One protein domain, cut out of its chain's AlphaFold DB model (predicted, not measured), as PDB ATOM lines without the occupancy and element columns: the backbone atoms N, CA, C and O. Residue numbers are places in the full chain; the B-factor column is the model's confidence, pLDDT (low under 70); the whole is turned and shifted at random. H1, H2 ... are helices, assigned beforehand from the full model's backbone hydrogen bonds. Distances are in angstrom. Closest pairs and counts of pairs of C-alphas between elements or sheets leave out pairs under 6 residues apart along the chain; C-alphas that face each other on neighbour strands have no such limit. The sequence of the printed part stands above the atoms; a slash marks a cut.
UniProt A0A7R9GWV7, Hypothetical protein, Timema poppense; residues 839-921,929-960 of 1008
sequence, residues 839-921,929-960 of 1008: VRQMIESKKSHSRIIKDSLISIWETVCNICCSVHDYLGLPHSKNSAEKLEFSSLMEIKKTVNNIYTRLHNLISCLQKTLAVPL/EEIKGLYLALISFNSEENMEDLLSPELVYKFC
ATOM      1  N   VAL A 839      30.201 -17.704  12.205       44.94
ATOM      2  CA  VAL A 839      28.766 -17.667  11.921       44.94
ATOM      3  C   VAL A 839      28.297 -19.031  11.421       44.94
ATOM      4  O   VAL A 839      27.194 -19.455  11.765       44.94
ATOM      5  N   ARG A 840      29.160 -19.770  10.710       41.38
ATOM      6  CA  ARG A 840      28.904 -21.140  10.263       41.38
ATOM      7  C   ARG A 840      28.757 -22.118  11.431       41.38
ATOM      8  O   ARG A 840      27.842 -22.930  11.406       41.38
ATOM      9  N   GLN A 841      29.553 -22.006  12.497       50.31
ATOM     10  CA  GLN A 841      29.400 -22.834  13.707       50.31
ATOM     11  C   GLN A 841      28.120 -22.489  14.490       50.31
ATOM     12  O   GLN A 841      27.419 -23.385  14.970       50.31
ATOM     13  N   MET A 842      27.744 -21.205  14.555       45.66
ATOM     14  CA  MET A 842      26.458 -20.756  15.129       45.66
ATOM     15  C   MET A 842      25.225 -21.202  14.317       45.66
ATOM     16  O   MET A 842      24.086 -20.991  14.740       45.66
ATOM     17  N   ILE A 843      25.453 -21.786  13.144       44.38
ATOM     18  CA  ILE A 843      24.474 -22.228  12.153       44.38
ATOM     19  C   ILE A 843      24.414 -23.767  12.150       44.38
ATOM     20  O   ILE A 843      23.358 -24.333  12.431       44.38
ATOM     21  N   GLU A 844      25.557 -24.446  12.021       46.28
ATOM     22  CA  GLU A 844      25.697 -25.906  12.156       46.28
ATOM     23  C   GLU A 844      25.102 -26.414  13.486       46.28
ATOM     24  O   GLU A 844      24.323 -27.368  13.523       46.28
ATOM     25  N   SER A 845      25.370 -25.696  14.585       51.72
ATOM     26  CA  SER A 845      24.770 -25.985  15.893       51.72
ATOM     27  C   SER A 845      23.242 -25.830  15.893       51.72
ATOM     28  O   SER A 845      22.546 -26.714  16.382       51.72
ATOM     29  N   LYS A 846      22.676 -24.779  15.276       52.38
ATOM     30  CA  LYS A 846      21.210 -24.614  15.151       52.38
ATOM     31  C   LYS A 846      20.550 -25.764  14.386       52.38
ATOM     32  O   LYS A 846      19.474 -26.195  14.803       52.38
ATOM     33  N   LYS A 847      21.179 -26.279  13.316       50.41
ATOM     34  CA  LYS A 847      20.702 -27.494  12.629       50.41
ATOM     35  C   LYS A 847      20.693 -28.693  13.575       50.41
ATOM     36  O   LYS A 847      19.663 -29.357  13.692       50.41
ATOM     37  N   SER A 848      21.798 -28.915  14.292       58.97
ATOM     38  CA  SER A 848      21.918 -29.995  15.278       58.97
ATOM     39  C   SER A 848      20.811 -29.934  16.341       58.97
ATOM     40  O   SER A 848      20.078 -30.904  16.518       58.97
ATOM     41  N   HIS A 849      20.587 -28.772  16.969       63.16
ATOM     42  CA  HIS A 849      19.579 -28.620  18.029       63.16
ATOM     43  C   HIS A 849      18.147 -28.936  17.554       63.16
ATOM     44  O   HIS A 849      17.393 -29.591  18.271       63.16
ATOM     45  N   SER A 850      17.770 -28.479  16.352       62.91
ATOM     46  CA  SER A 850      16.436 -28.747  15.791       62.91
ATOM     47  C   SER A 850      16.239 -30.238  15.506       62.91
ATOM     48  O   SER A 850      15.206 -30.818  15.849       62.91
ATOM     49  N   ARG A 851      17.275 -30.878  14.946       66.19
ATOM     50  CA  ARG A 851      17.285 -32.310  14.652       66.19
ATOM     51  C   ARG A 851      17.196 -33.164  15.918       66.19
ATOM     52  O   ARG A 851      16.314 -34.006  15.991       66.19
ATOM     53  N   ILE A 852      18.010 -32.887  16.941       68.94
ATOM     54  CA  ILE A 852      17.985 -33.612  18.228       68.94
ATOM     55  C   ILE A 852      16.574 -33.613  18.844       68.94
ATOM     56  O   ILE A 852      16.111 -34.643  19.337       68.94
ATOM     57  N   ILE A 853      15.855 -32.487  18.782       71.50
ATOM     58  CA  ILE A 853      14.496 -32.374  19.337       71.50
ATOM     59  C   ILE A 853      13.453 -33.088  18.454       71.50
ATOM     60  O   ILE A 853      12.557 -33.741  18.993       71.50
ATOM     61  N   LYS A 854      13.587 -33.041  17.119       70.44
ATOM     62  CA  LYS A 854      12.758 -33.835  16.188       70.44
ATOM     63  C   LYS A 854      12.939 -35.339  16.433       70.44
ATOM     64  O   LYS A 854      11.954 -36.044  16.644       70.44
ATOM     65  N   ASP A 855      14.186 -35.796  16.479       67.00
ATOM     66  CA  ASP A 855      14.561 -37.202  16.657       67.00
ATOM     67  C   ASP A 855      14.127 -37.712  18.052       67.00
ATOM     68  O   ASP A 855      13.616 -38.826  18.181       67.00
ATOM     69  N   SER A 856      14.180 -36.857  19.085       71.75
ATOM     70  CA  SER A 856      13.615 -37.147  20.418       71.75
ATOM     71  C   SER A 856      12.103 -37.390  20.388       71.75
ATOM     72  O   SER A 856      11.617 -38.347  20.986       71.75
ATOM     73  N   LEU A 857      11.340 -36.542  19.690       78.50
ATOM     74  CA  LEU A 857       9.884 -36.695  19.577       78.50
ATOM     75  C   LEU A 857       9.493 -37.949  18.776       78.50
ATOM     76  O   LEU A 857       8.483 -38.580  19.093       78.50
ATOM     77  N   ILE A 858      10.309 -38.339  17.790       74.81
ATOM     78  CA  ILE A 858      10.157 -39.601  17.052       74.81
ATOM     79  C   ILE A 858      10.398 -40.796  17.987       74.81
ATOM     80  O   ILE A 858       9.525 -41.655  18.086       74.81
ATOM     81  N   SER A 859      11.497 -40.809  18.750       76.00
ATOM     82  CA  SER A 859      11.795 -41.873  19.727       76.00
ATOM     83  C   SER A 859      10.679 -42.051  20.772       76.00
ATOM     84  O   SER A 859      10.236 -43.172  21.044       76.00
ATOM     85  N   ILE A 860      10.126 -40.946  21.291       81.00
ATOM     86  CA  ILE A 860       8.970 -40.963  22.206       81.00
ATOM     87  C   ILE A 860       7.748 -41.614  21.535       81.00
ATOM     88  O   ILE A 860       7.088 -42.471  22.130       81.00
ATOM     89  N   TRP A 861       7.446 -41.241  20.289       80.81
ATOM     90  CA  TRP A 861       6.326 -41.798  19.526       80.81
ATOM     91  C   TRP A 861       6.499 -43.292  19.219       80.81
ATOM     92  O   TRP A 861       5.542 -44.064  19.337       80.81
ATOM     93  N   GLU A 862       7.712 -43.725  18.876       77.50
ATOM     94  CA  GLU A 862       8.037 -45.132  18.628       77.50
ATOM     95  C   GLU A 862       7.976 -45.971  19.907       77.50
ATOM     96  O   GLU A 862       7.347 -47.029  19.899       77.50
ATOM     97  N   THR A 863       8.495 -45.460  21.025       78.06
ATOM     98  CA  THR A 863       8.390 -46.091  22.353       78.06
ATOM     99  C   THR A 863       6.929 -46.315  22.752       78.06
ATOM    100  O   THR A 863       6.534 -47.427  23.115       78.06
ATOM    101  N   VAL A 864       6.081 -45.287  22.606       81.75
ATOM    102  CA  VAL A 864       4.631 -45.390  22.850       81.75
ATOM    103  C   VAL A 864       3.987 -46.420  21.913       81.75
ATOM    104  O   VAL A 864       3.194 -47.250  22.365       81.75
ATOM    105  N   CYS A 865       4.350 -46.427  20.625       80.12
ATOM    106  CA  CYS A 865       3.852 -47.416  19.667       80.12
ATOM    107  C   CYS A 865       4.243 -48.851  20.048       80.12
ATOM    108  O   CYS A 865       3.371 -49.720  20.075       80.12
ATOM    109  N   ASN A 866       5.519 -49.108  20.347       79.38
ATOM    110  CA  ASN A 866       6.046 -50.441  20.652       79.38
ATOM    111  C   ASN A 866       5.393 -51.034  21.907       79.38
ATOM    112  O   ASN A 866       5.069 -52.225  21.941       79.38
ATOM    113  N   ILE A 867       5.116 -50.195  22.908       79.12
ATOM    114  CA  ILE A 867       4.444 -50.626  24.136       79.12
ATOM    115  C   ILE A 867       2.957 -50.903  23.880       79.12
ATOM    116  O   ILE A 867       2.459 -51.942  24.313       79.12
ATOM    117  N   CYS A 868       2.260 -50.072  23.097       80.81
ATOM    118  CA  CYS A 868       0.894 -50.376  22.654       80.81
ATOM    119  C   CYS A 868       0.816 -51.692  21.853       80.81
ATOM    120  O   CYS A 868      -0.081 -52.498  22.098       80.81
ATOM    121  N   CYS A 869       1.778 -51.955  20.959       79.19
ATOM    122  CA  CYS A 869       1.861 -53.212  20.203       79.19
ATOM    123  C   CYS A 869       2.101 -54.416  21.129       79.19
ATOM    124  O   CYS A 869       1.396 -55.417  21.030       79.19
ATOM    125  N   SER A 870       3.023 -54.295  22.090       79.81
ATOM    126  CA  SER A 870       3.323 -55.355  23.067       79.81
ATOM    127  C   SER A 870       2.128 -55.652  23.993       79.81
ATOM    128  O   SER A 870       1.884 -56.801  24.361       79.81
ATOM    129  N   VAL A 871       1.327 -54.634  24.340       81.69
ATOM    130  CA  VAL A 871       0.073 -54.815  25.098       81.69
ATOM    131  C   VAL A 871      -1.013 -55.473  24.242       81.69
ATOM    132  O   VAL A 871      -1.740 -56.328  24.747       81.69
ATOM    133  N   HIS A 872      -1.117 -55.136  22.952       80.00
ATOM    134  CA  HIS A 872      -2.024 -55.827  22.029       80.00
ATOM    135  C   HIS A 872      -1.635 -57.302  21.847       80.00
ATOM    136  O   HIS A 872      -2.515 -58.159  21.939       80.00
ATOM    137  N   ASP A 873      -0.342 -57.608  21.691       79.50
ATOM    138  CA  ASP A 873       0.180 -58.982  21.633       79.50
ATOM    139  C   ASP A 873      -0.207 -59.793  22.882       79.50
ATOM    140  O   ASP A 873      -0.775 -60.879  22.755       79.50
ATOM    141  N   TYR A 874       0.027 -59.253  24.087       80.56
ATOM    142  CA  TYR A 874      -0.346 -59.915  25.349       80.56
ATOM    143  C   TYR A 874      -1.861 -60.163  25.465       80.56
ATOM    144  O   TYR A 874      -2.294 -61.176  26.013       80.56
ATOM    145  N   LEU A 875      -2.681 -59.242  24.949       79.69
ATOM    146  CA  LEU A 875      -4.143 -59.359  24.945       79.69
ATOM    147  C   LEU A 875      -4.693 -60.196  23.772       79.69
ATOM    148  O   LEU A 875      -5.908 -60.389  23.692       79.69
ATOM    149  N   GLY A 876      -3.841 -60.684  22.863       77.00
ATOM    150  CA  GLY A 876      -4.255 -61.408  21.656       77.00
ATOM    151  C   GLY A 876      -5.042 -60.552  20.653       77.00
ATOM    152  O   GLY A 876      -5.821 -61.088  19.862       77.00
ATOM    153  N   LEU A 877      -4.883 -59.225  20.702       76.50
ATOM    154  CA  LEU A 877      -5.577 -58.278  19.831       76.50
ATOM    155  C   LEU A 877      -4.775 -58.038  18.542       76.50
ATOM    156  O   LEU A 877      -3.573 -57.787  18.615       76.50
ATOM    157  N   PRO A 878      -5.413 -58.041  17.357       71.44
ATOM    158  CA  PRO A 878      -4.723 -57.710  16.118       71.44
ATOM    159  C   PRO A 878      -4.277 -56.240  16.111       71.44
ATOM    160  O   PRO A 878      -4.985 -55.346  16.583       71.44
ATOM    161  N   HIS A 879      -3.104 -55.991  15.535       72.25
ATOM    162  CA  HIS A 879      -2.557 -54.661  15.263       72.25
ATOM    163  C   HIS A 879      -1.696 -54.707  13.989       72.25
ATOM    164  O   HIS A 879      -1.438 -55.782  13.448       72.25
ATOM    165  N   SER A 880      -1.330 -53.542  13.453       55.84
ATOM    166  CA  SER A 880      -0.763 -53.399  12.101       55.84
ATOM    167  C   SER A 880       0.747 -53.135  12.048       55.84
ATOM    168  O   SER A 880       1.281 -52.924  10.958       55.84
ATOM    169  N   LYS A 881       1.451 -53.140  13.189       60.25
ATOM    170  CA  LYS A 881       2.897 -52.876  13.264       60.25
ATOM    171  C   LYS A 881       3.669 -54.125  13.687       60.25
ATOM    172  O   LYS A 881       3.432 -54.683  14.749       60.25
ATOM    173  N   ASN A 882       4.686 -54.491  12.913       55.00
ATOM    174  CA  ASN A 882       5.747 -55.364  13.410       55.00
ATOM    175  C   ASN A 882       6.713 -54.497  14.230       55.00
ATOM    176  O   ASN A 882       7.477 -53.738  13.636       55.00
ATOM    177  N   SER A 883       6.679 -54.571  15.563       53.28
ATOM    178  CA  SER A 883       7.733 -53.964  16.386       53.28
ATOM    179  C   SER A 883       9.026 -54.780  16.262       53.28
ATOM    180  O   SER A 883       8.981 -56.007  16.157       53.28
ATOM    181  N   ALA A 884      10.176 -54.099  16.228       50.31
ATOM    182  CA  ALA A 884      11.483 -54.754  16.111       50.31
ATOM    183  C   ALA A 884      11.869 -55.488  17.407       50.31
ATOM    184  O   ALA A 884      12.400 -56.596  17.362       50.31
ATOM    185  N   GLU A 885      11.515 -54.900  18.549       57.59
ATOM    186  CA  GLU A 885      11.595 -55.512  19.871       57.59
ATOM    187  C   GLU A 885      10.188 -55.800  20.405       57.59
ATOM    188  O   GLU A 885       9.211 -55.125  20.055       57.59
ATOM    189  N   LYS A 886      10.073 -56.818  21.261       61.78
ATOM    190  CA  LYS A 886       8.842 -57.163  21.982       61.78
ATOM    191  C   LYS A 886       9.116 -57.064  23.473       61.78
ATOM    192  O   LYS A 886       9.989 -57.763  23.981       61.78
ATOM    193  N   LEU A 887       8.347 -56.235  24.172       68.25
ATOM    194  CA  LEU A 887       8.374 -56.197  25.629       68.25
ATOM    195  C   LEU A 887       7.527 -57.354  26.163       68.25
ATOM    196  O   LEU A 887       6.296 -57.312  26.120       68.25
ATOM    197  N   GLU A 888       8.191 -58.406  26.642       69.44
ATOM    198  CA  GLU A 888       7.521 -59.528  27.298       69.44
ATOM    199  C   GLU A 888       7.029 -59.109  28.690       69.44
ATOM    200  O   GLU A 888       7.810 -58.891  29.614       69.44
ATOM    201  N   PHE A 889       5.710 -58.994  28.849       77.00
ATOM    202  CA  PHE A 889       5.092 -58.678  30.135       77.00
ATOM    203  C   PHE A 889       4.859 -59.941  30.968       77.00
ATOM    204  O   PHE A 889       4.100 -60.832  30.579       77.00
ATOM    205  N   SER A 890       5.429 -59.971  32.172       74.06
ATOM    206  CA  SER A 890       5.249 -61.055  33.140       74.06
ATOM    207  C   SER A 890       3.879 -61.013  33.828       74.06
ATOM    208  O   SER A 890       3.426 -62.025  34.366       74.06
ATOM    209  N   SER A 891       3.182 -59.864  33.838       80.88
ATOM    210  CA  SER A 891       1.832 -59.780  34.420       80.88
ATOM    211  C   SER A 891       0.945 -58.642  33.898       80.88
ATOM    212  O   SER A 891       1.400 -57.576  33.492       80.88
ATOM    213  N   LEU A 892      -0.374 -58.806  34.057       79.19
ATOM    214  CA  LEU A 892      -1.357 -57.735  33.843       79.19
ATOM    215  C   LEU A 892      -1.165 -56.533  34.799       79.19
ATOM    216  O   LEU A 892      -1.585 -55.418  34.488       79.19
ATOM    217  N   MET A 893      -0.554 -56.740  35.971       79.56
ATOM    218  CA  MET A 893      -0.267 -55.665  36.931       79.56
ATOM    219  C   MET A 893       0.898 -54.787  36.456       79.56
ATOM    220  O   MET A 893       0.845 -53.564  36.583       79.56
ATOM    221  N   GLU A 894       1.901 -55.409  35.846       80.38
ATOM    222  CA  GLU A 894       3.021 -54.754  35.174       80.38
ATOM    223  C   GLU A 894       2.552 -53.959  33.951       80.38
ATOM    224  O   GLU A 894       2.836 -52.768  33.874       80.38
ATOM    225  N   ILE A 895       1.704 -54.540  33.090       81.31
ATOM    226  CA  ILE A 895       1.057 -53.813  31.977       81.31
ATOM    227  C   ILE A 895       0.347 -52.551  32.474       81.31
ATOM    228  O   ILE A 895       0.572 -51.464  31.942       81.31
ATOM    229  N   LYS A 896      -0.478 -52.660  33.525       81.56
ATOM    230  CA  LYS A 896      -1.177 -51.499  34.105       81.56
ATOM    231  C   LYS A 896      -0.210 -50.446  34.651       81.56
ATOM    232  O   LYS A 896      -0.450 -49.257  34.457       81.56
ATOM    233  N   LYS A 897       0.882 -50.859  35.304       84.25
ATOM    234  CA  LYS A 897       1.930 -49.951  35.801       84.25
ATOM    235  C   LYS A 897       2.609 -49.206  34.644       84.25
ATOM    236  O   LYS A 897       2.720 -47.983  34.696       84.25
ATOM    237  N   THR A 898       3.010 -49.928  33.600       80.75
ATOM    238  CA  THR A 898       3.713 -49.385  32.431       80.75
ATOM    239  C   THR A 898       2.818 -48.446  31.618       80.75
ATOM    240  O   THR A 898       3.210 -47.308  31.361       80.75
ATOM    241  N   VAL A 899       1.579 -48.848  31.309       83.69
ATOM    242  CA  VAL A 899       0.602 -48.001  30.597       83.69
ATOM    243  C   VAL A 899       0.271 -46.732  31.389       83.69
ATOM    244  O   VAL A 899       0.280 -45.645  30.812       83.69
ATOM    245  N   ASN A 900       0.050 -46.822  32.707       84.81
ATOM    246  CA  ASN A 900      -0.219 -45.637  33.531       84.81
ATOM    247  C   ASN A 900       0.988 -44.680  33.600       84.81
ATOM    248  O   ASN A 900       0.803 -43.463  33.557       84.81
ATOM    249  N   ASN A 901       2.216 -45.210  33.677       83.12
ATOM    250  CA  ASN A 901       3.449 -44.414  33.662       83.12
ATOM    251  C   ASN A 901       3.575 -43.619  32.349       83.12
ATOM    252  O   ASN A 901       3.741 -42.399  32.376       83.12
ATOM    253  N   ILE A 902       3.393 -44.288  31.205       83.12
ATOM    254  CA  ILE A 902       3.440 -43.666  29.871       83.12
ATOM    255  C   ILE A 902       2.325 -42.639  29.699       83.12
ATOM    256  O   ILE A 902       2.599 -41.524  29.271       83.12
ATOM    257  N   TYR A 903       1.086 -42.981  30.065       84.56
ATOM    258  CA  TYR A 903      -0.046 -42.054  29.995       84.56
ATOM    259  C   TYR A 903       0.231 -40.771  30.790       84.56
ATOM    260  O   TYR A 903       0.000 -39.674  30.287       84.56
ATOM    261  N   THR A 904       0.795 -40.900  31.996       83.31
ATOM    262  CA  THR A 904       1.146 -39.752  32.846       83.31
ATOM    263  C   THR A 904       2.252 -38.898  32.213       83.31
ATOM    264  O   THR A 904       2.095 -37.681  32.115       83.31
ATOM    265  N   ARG A 905       3.336 -39.518  31.717       82.19
ATOM    266  CA  ARG A 905       4.427 -38.817  31.007       82.19
ATOM    267  C   ARG A 905       3.914 -38.106  29.744       82.19
ATOM    268  O   ARG A 905       4.206 -36.931  29.539       82.19
ATOM    269  N   LEU A 906       3.077 -38.773  28.944       84.62
ATOM    270  CA  LEU A 906       2.507 -38.241  27.700       84.62
ATOM    271  C   LEU A 906       1.551 -37.071  27.962       84.62
ATOM    272  O   LEU A 906       1.634 -36.043  27.294       84.62
ATOM    273  N   HIS A 907       0.669 -37.206  28.954       85.31
ATOM    274  CA  HIS A 907      -0.251 -36.146  29.360       85.31
ATOM    275  C   HIS A 907       0.509 -34.903  29.851       85.31
ATOM    276  O   HIS A 907       0.155 -33.778  29.492       85.31
ATOM    277  N   ASN A 908       1.595 -35.097  30.608       84.94
ATOM    278  CA  ASN A 908       2.468 -34.006  31.041       84.94
ATOM    279  C   ASN A 908       3.177 -33.336  29.852       84.94
ATOM    280  O   ASN A 908       3.127 -32.113  29.743       84.94
ATOM    281  N   LEU A 909       3.750 -34.111  28.922       85.81
ATOM    282  CA  LEU A 909       4.386 -33.587  27.707       85.81
ATOM    283  C   LEU A 909       3.409 -32.773  26.843       85.81
ATOM    284  O   LEU A 909       3.732 -31.657  26.438       85.81
ATOM    285  N   ILE A 910       2.192 -33.281  26.622       83.88
ATOM    286  CA  ILE A 910       1.133 -32.567  25.890       83.88
ATOM    287  C   ILE A 910       0.737 -31.276  26.625       83.88
ATOM    288  O   ILE A 910       0.599 -30.234  25.986       83.88
ATOM    289  N   SER A 911       0.602 -31.310  27.956       83.19
ATOM    290  CA  SER A 911       0.284 -30.118  28.755       83.19
ATOM    291  C   SER A 911       1.391 -29.060  28.688       83.19
ATOM    292  O   SER A 911       1.095 -27.875  28.531       83.19
ATOM    293  N   CYS A 912       2.663 -29.464  28.749       82.31
ATOM    294  CA  CYS A 912       3.802 -28.560  28.582       82.31
ATOM    295  C   CYS A 912       3.836 -27.952  27.174       82.31
ATOM    296  O   CYS A 912       3.870 -26.731  27.058       82.31
ATOM    297  N   LEU A 913       3.713 -28.766  26.117       81.06
ATOM    298  CA  LEU A 913       3.639 -28.283  24.730       81.06
ATOM    299  C   LEU A 913       2.504 -27.264  24.531       81.06
ATOM    300  O   LEU A 913       2.717 -26.217  23.923       81.06
ATOM    301  N   GLN A 914       1.314 -27.530  25.080       78.75
ATOM    302  CA  GLN A 914       0.177 -26.603  25.015       78.75
ATOM    303  C   GLN A 914       0.454 -25.274  25.730       78.75
ATOM    304  O   GLN A 914       0.096 -24.224  25.199       78.75
ATOM    305  N   LYS A 915       1.119 -25.296  26.895       78.69
ATOM    306  CA  LYS A 915       1.531 -24.078  27.615       78.69
ATOM    307  C   LYS A 915       2.560 -23.279  26.813       78.69
ATOM    308  O   LYS A 915       2.338 -22.099  26.566       78.69
ATOM    309  N   THR A 916       3.632 -23.921  26.340       74.75
ATOM    310  CA  THR A 916       4.686 -23.256  25.553       74.75
ATOM    311  C   THR A 916       4.138 -22.643  24.259       74.75
ATOM    312  O   THR A 916       4.524 -21.537  23.896       74.75
ATOM    313  N   LEU A 917       3.191 -23.312  23.587       69.19
ATOM    314  CA  LEU A 917       2.544 -22.804  22.368       69.19
ATOM    315  C   LEU A 917       1.529 -21.671  22.609       69.19
ATOM    316  O   LEU A 917       1.168 -20.985  21.652       69.19
ATOM    317  N   ALA A 918       1.065 -21.473  23.847       69.38
ATOM    318  CA  ALA A 918       0.129 -20.405  24.206       69.38
ATOM    319  C   ALA A 918       0.818 -19.058  24.508       69.38
ATOM    320  O   ALA A 918       0.151 -18.021  24.498       69.38
ATOM    321  N   VAL A 919       2.131 -19.051  24.758       65.06
ATOM    322  CA  VAL A 919       2.903 -17.829  25.035       65.06
ATOM    323  C   VAL A 919       3.253 -17.109  23.719       65.06
ATOM    324  O   VAL A 919       3.768 -17.739  22.789       65.06
ATOM    325  N   PRO A 920       2.998 -15.792  23.588       56.00
ATOM    326  CA  PRO A 920       3.378 -15.041  22.396       56.00
ATOM    327  C   PRO A 920       4.902 -14.867  22.310       56.00
ATOM    328  O   PRO A 920       5.538 -14.361  23.229       56.00
ATOM    329  N   LEU A 921       5.480 -15.209  21.153       52.19
ATOM    330  CA  LEU A 921       6.935 -15.235  20.897       52.19
ATOM    331  C   LEU A 921       7.694 -13.932  21.225       52.19
ATOM    332  O   LEU A 921       8.906 -13.960  21.410       52.19
ATOM    333  N   GLU A 929       9.711 -20.748  33.066       67.38
ATOM    334  CA  GLU A 929       9.328 -22.009  33.726       67.38
ATOM    335  C   GLU A 929       8.662 -23.007  32.765       67.38
ATOM    336  O   GLU A 929       8.872 -24.214  32.886       67.38
ATOM    337  N   GLU A 930       7.928 -22.536  31.754       73.88
ATOM    338  CA  GLU A 930       7.238 -23.382  30.772       73.88
ATOM    339  C   GLU A 930       8.214 -24.170  29.894       73.88
ATOM    340  O   GLU A 930       7.938 -25.315  29.536       73.88
ATOM    341  N   ILE A 931       9.365 -23.579  29.555       72.25
ATOM    342  CA  ILE A 931      10.394 -24.222  28.725       72.25
ATOM    343  C   ILE A 931      11.283 -25.134  29.574       72.25
ATOM    344  O   ILE A 931      11.600 -26.236  29.126       72.25
ATOM    345  N   LYS A 932      11.575 -24.761  30.831       72.38
ATOM    346  CA  LYS A 932      12.143 -25.690  31.828       72.38
ATOM    347  C   LYS A 932      11.209 -26.902  32.023       72.38
ATOM    348  O   LYS A 932      11.670 -28.039  32.033       72.38
ATOM    349  N   GLY A 933       9.894 -26.681  32.081       76.81
ATOM    350  CA  GLY A 933       8.872 -27.728  32.175       76.81
ATOM    351  C   GLY A 933       8.773 -28.618  30.931       76.81
ATOM    352  O   GLY A 933       8.669 -29.834  31.067       76.81
ATOM    353  N   LEU A 934       8.850 -28.048  29.723       79.88
ATOM    354  CA  LEU A 934       8.885 -28.819  28.472       79.88
ATOM    355  C   LEU A 934      10.162 -29.666  28.354       79.88
ATOM    356  O   LEU A 934      10.085 -30.839  27.996       79.88
ATOM    357  N   TYR A 935      11.315 -29.100  28.715       79.12
ATOM    358  CA  TYR A 935      12.594 -29.808  28.804       79.12
ATOM    359  C   TYR A 935      12.525 -31.009  29.763       79.12
ATOM    360  O   TYR A 935      12.828 -32.135  29.367       79.12
ATOM    361  N   LEU A 936      12.029 -30.802  30.990       77.62
ATOM    362  CA  LEU A 936      11.842 -31.879  31.969       77.62
ATOM    363  C   LEU A 936      10.835 -32.936  31.488       77.62
ATOM    364  O   LEU A 936      11.034 -34.125  31.731       77.62
ATOM    365  N   ALA A 937       9.778 -32.541  30.770       81.81
ATOM    366  CA  ALA A 937       8.820 -33.484  30.197       81.81
ATOM    367  C   ALA A 937       9.433 -34.353  29.081       81.81
ATOM    368  O   ALA A 937       9.117 -35.541  29.013       81.81
ATOM    369  N   LEU A 938      10.330 -33.803  28.254       79.31
ATOM    370  CA  LEU A 938      11.070 -34.559  27.233       79.31
ATOM    371  C   LEU A 938      12.045 -35.563  27.871       79.31
ATOM    372  O   LEU A 938      11.981 -36.751  27.557       79.31
ATOM    373  N   ILE A 939      12.871 -35.129  28.833       75.69
ATOM    374  CA  ILE A 939      13.780 -36.032  29.570       75.69
ATOM    375  C   ILE A 939      13.002 -37.102  30.351       75.69
ATOM    376  O   ILE A 939      13.446 -38.245  30.444       75.69
ATOM    377  N   SER A 940      11.784 -36.799  30.824       76.94
ATOM    378  CA  SER A 940      10.949 -37.786  31.521       76.94
ATOM    379  C   SER A 940      10.586 -39.020  30.686       76.94
ATOM    380  O   SER A 940      10.119 -39.996  31.263       76.94
ATOM    381  N   PHE A 941      10.794 -39.025  29.366       71.19
ATOM    382  CA  PHE A 941      10.702 -40.234  28.541       71.19
ATOM    383  C   PHE A 941      12.042 -40.956  28.359       71.19
ATOM    384  O   PHE A 941      12.069 -42.182  28.416       71.19
ATOM    385  N   ASN A 942      13.139 -40.215  28.199       63.41
ATOM    386  CA  ASN A 942      14.447 -40.741  27.796       63.41
ATOM    387  C   ASN A 942      15.306 -41.141  29.012       63.41
ATOM    388  O   ASN A 942      16.466 -40.760  29.119       63.41
ATOM    389  N   SER A 943      14.712 -41.870  29.963       55.66
ATOM    390  CA  SER A 943      15.316 -42.187  31.271       55.66
ATOM    391  C   SER A 943      16.432 -43.245  31.231       55.66
ATOM    392  O   SER A 943      16.961 -43.598  32.282       55.66
ATOM    393  N   GLU A 944      16.747 -43.785  30.053       49.69
ATOM    394  CA  GLU A 944      17.707 -44.868  29.846       49.69
ATOM    395  C   GLU A 944      18.716 -44.435  28.764       49.69
ATOM    396  O   GLU A 944      18.395 -44.365  27.583       49.69
ATOM    397  N   GLU A 945      19.923 -44.111  29.241       51.03
ATOM    398  CA  GLU A 945      21.178 -43.793  28.534       51.03
ATOM    399  C   GLU A 945      21.268 -42.520  27.641       51.03
ATOM    400  O   GLU A 945      20.528 -42.287  26.688       51.03
ATOM    401  N   ASN A 946      22.307 -41.719  27.925       51.12
ATOM    402  CA  ASN A 946      22.984 -40.730  27.061       51.12
ATOM    403  C   ASN A 946      22.208 -39.505  26.516       51.12
ATOM    404  O   ASN A 946      22.834 -38.626  25.923       51.12
ATOM    405  N   MET A 947      20.893 -39.371  26.720       51.62
ATOM    406  CA  MET A 947      20.143 -38.196  26.223       51.62
ATOM    407  C   MET A 947      20.196 -36.951  27.129       51.62
ATOM    408  O   MET A 947      19.896 -35.853  26.654       51.62
ATOM    409  N   GLU A 948      20.607 -37.080  28.395       51.88
ATOM    410  CA  GLU A 948      20.779 -35.932  29.309       51.88
ATOM    411  C   GLU A 948      21.977 -35.038  28.925       51.88
ATOM    412  O   GLU A 948      21.952 -33.842  29.203       51.88
ATOM    413  N   ASP A 949      22.969 -35.575  28.202       53.66
ATOM    414  CA  ASP A 949      24.085 -34.808  27.623       53.66
ATOM    415  C   ASP A 949      23.730 -34.136  26.275       53.66
ATOM    416  O   ASP A 949      24.479 -33.293  25.776       53.66
ATOM    417  N   LEU A 950      22.600 -34.513  25.655       55.56
ATOM    418  CA  LEU A 950      22.215 -34.096  24.297       55.56
ATOM    419  C   LEU A 950      21.107 -33.037  24.250       55.56
ATOM    420  O   LEU A 950      21.062 -32.254  23.298       55.56
ATOM    421  N   LEU A 951      20.223 -32.976  25.250       65.62
ATOM    422  CA  LEU A 951      19.276 -31.870  25.409       65.62
ATOM    423  C   LEU A 951      19.743 -30.929  26.517       65.62
ATOM    424  O   LEU A 951      20.097 -31.364  27.602       65.62
ATOM    425  N   SER A 952      19.612 -29.624  26.283       67.81
ATOM    426  CA  SER A 952      19.702 -28.603  27.330       67.81
ATOM    427  C   SER A 952      18.467 -27.691  27.311       67.81
ATOM    428  O   SER A 952      17.796 -27.591  26.270       67.81
ATOM    429  N   PRO A 953      18.163 -26.971  28.408       64.94
ATOM    430  CA  PRO A 953      17.097 -25.971  28.420       64.94
ATOM    431  C   PRO A 953      17.299 -24.884  27.351       64.94
ATOM    432  O   PRO A 953      16.330 -24.443  26.730       64.94
ATOM    433  N   GLU A 954      18.547 -24.495  27.060       62.94
ATOM    434  CA  GLU A 954      18.855 -23.554  25.978       62.94
ATOM    435  C   GLU A 954      18.579 -24.140  24.588       62.94
ATOM    436  O   GLU A 954      18.306 -23.367  23.669       62.94
ATOM    437  N   LEU A 955      18.651 -25.463  24.391       67.62
ATOM    438  CA  LEU A 955      18.308 -26.078  23.102       67.62
ATOM    439  C   LEU A 955      16.798 -26.035  22.863       67.62
ATOM    440  O   LEU A 955      16.363 -25.593  21.798       67.62
ATOM    441  N   VAL A 956      16.004 -26.404  23.874       70.94
ATOM    442  CA  VAL A 956      14.534 -26.316  23.816       70.94
ATOM    443  C   VAL A 956      14.096 -24.857  23.637       70.94
ATOM    444  O   VAL A 956      13.214 -24.577  22.824       70.94
ATOM    445  N   TYR A 957      14.773 -23.910  24.296       66.50
ATOM    446  CA  TYR A 957      14.560 -22.477  24.086       66.50
ATOM    447  C   TYR A 957      14.869 -22.027  22.648       66.50
ATOM    448  O   TYR A 957      14.023 -21.413  21.997       66.50
ATOM    449  N   LYS A 958      16.051 -22.379  22.115       62.88
ATOM    450  CA  LYS A 958      16.460 -22.050  20.734       62.88
ATOM    451  C   LYS A 958      15.508 -22.641  19.691       62.88
ATOM    452  O   LYS A 958      15.281 -21.990  18.676       62.88
ATOM    453  N   PHE A 959      14.956 -23.829  19.940       69.00
ATOM    454  CA  PHE A 959      13.950 -24.473  19.090       69.00
ATOM    455  C   PHE A 959      12.607 -23.729  19.115       69.00
ATOM    456  O   PHE A 959      12.072 -23.398  18.059       69.00
ATOM    457  N   CYS A 960      12.094 -23.389  20.304       66.75
ATOM    458  CA  CYS A 960      10.840 -22.639  20.442       66.75
ATOM    459  C   CYS A 960      10.916 -21.233  19.819       66.75
ATOM    460  O   CYS A 960       9.929 -20.763  19.254       66.75
TER     461      CYS A 960
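Overview. This is residues 839 to 921 and 929 to 960 of the 1008 residues of the protein "Hypothetical protein" of Timema poppense (UniProt A0A7R9GWV7). Two long helices, H1 and H2, make a narrow V that closes where H1 ends and H2 begins, and the shorter H3 and H4 fill its open end, H3 packed on H2 and H4 crossing H1. The first residues, 839 to 844, stick out free at that open end, and a long loop, residues 875 to 891, joins H1 to H2 at the closed end. The printed part has 115 residues with four named helices, in the order H1, H2, H3, H4, and no named strand; its class is all helix. The whole is loose, with a radius of gyration of the C-alphas of 16.8 A, and elongated, spanning 55 by 28 by 24 A.

Along the chain. Find C-alpha 841 at (29.400, -22.834, 13.707); from there H1, residues 841 to 874, runs 48.9 A to C-alpha 874 at (-0.346, -59.915, 25.349). H2, residues 892 to 918, starts at C-alpha 892 at (-1.357, -57.735, 33.843) and covers 38.6 A. Beyond the cut you find H3, residues 929 to 939, 15.3 A long. Last comes H4, residues 953 to 960, 10.7 A long, which ends at C-alpha 960 at (10.840, -22.639, 20.442).

Arrangement. Look first at residues 864 to 871 of H1 and 895 to 902 of H2: with these parts alone the two helices only just touch, with 3 pairs of C-alphas within 8 A, the closest being Val 871 and Ile 895 at 7.0 A. H1 and H2 form a helical hairpin, running opposite ways at a shallow tilt of 34 degrees, only just short of steep. With residues 846 to 853 alone, H1 touches H4, closest at the C-alphas of His 849 and Leu 955, 5.8 A apart, about perpendicular at 89 degrees. H2, with residues 905 to 916 alone, touches H3; their closest C-alphas, Leu 909 and Ala 937, are 5.1 A apart, and they run opposite ways at a shallow tilt of 34 degrees, only just short of steep. H3 touches H4 about perpendicular at 79 degrees, with the C-alphas of Tyr 935 and Pro 953 closest at 5.9 A. The helix packing is part aligned, part crossed: 2 of these 4 touching pairs are at a shallow tilt. H1 and H3 are close but not clearly touching, closest at the C-alphas of Ser 856 and Leu 938, 7.7 A. H2 and H4 are apart, but only just, at 8.0 A. Every O i to N i+4 pair is within hydrogen-bond range in H2, H3 and H4, and 29 of 30 are in H1.

Size, cuts and confidence. The two C-alphas farthest apart, those of Val 839 and Gly 876, are 55.7 A from each other. Residues 922 to 928 are not printed, and C-alphas 921 and 929 across this cut are 14.7 A apart. The links H1 to H2 and H3 to H4 are long, with 17 and 13 residues. The mean pLDDT of the printed part is 70.4; 48 residues are under 70, among them 839 to 852, 880 to 888 and 942 to 955.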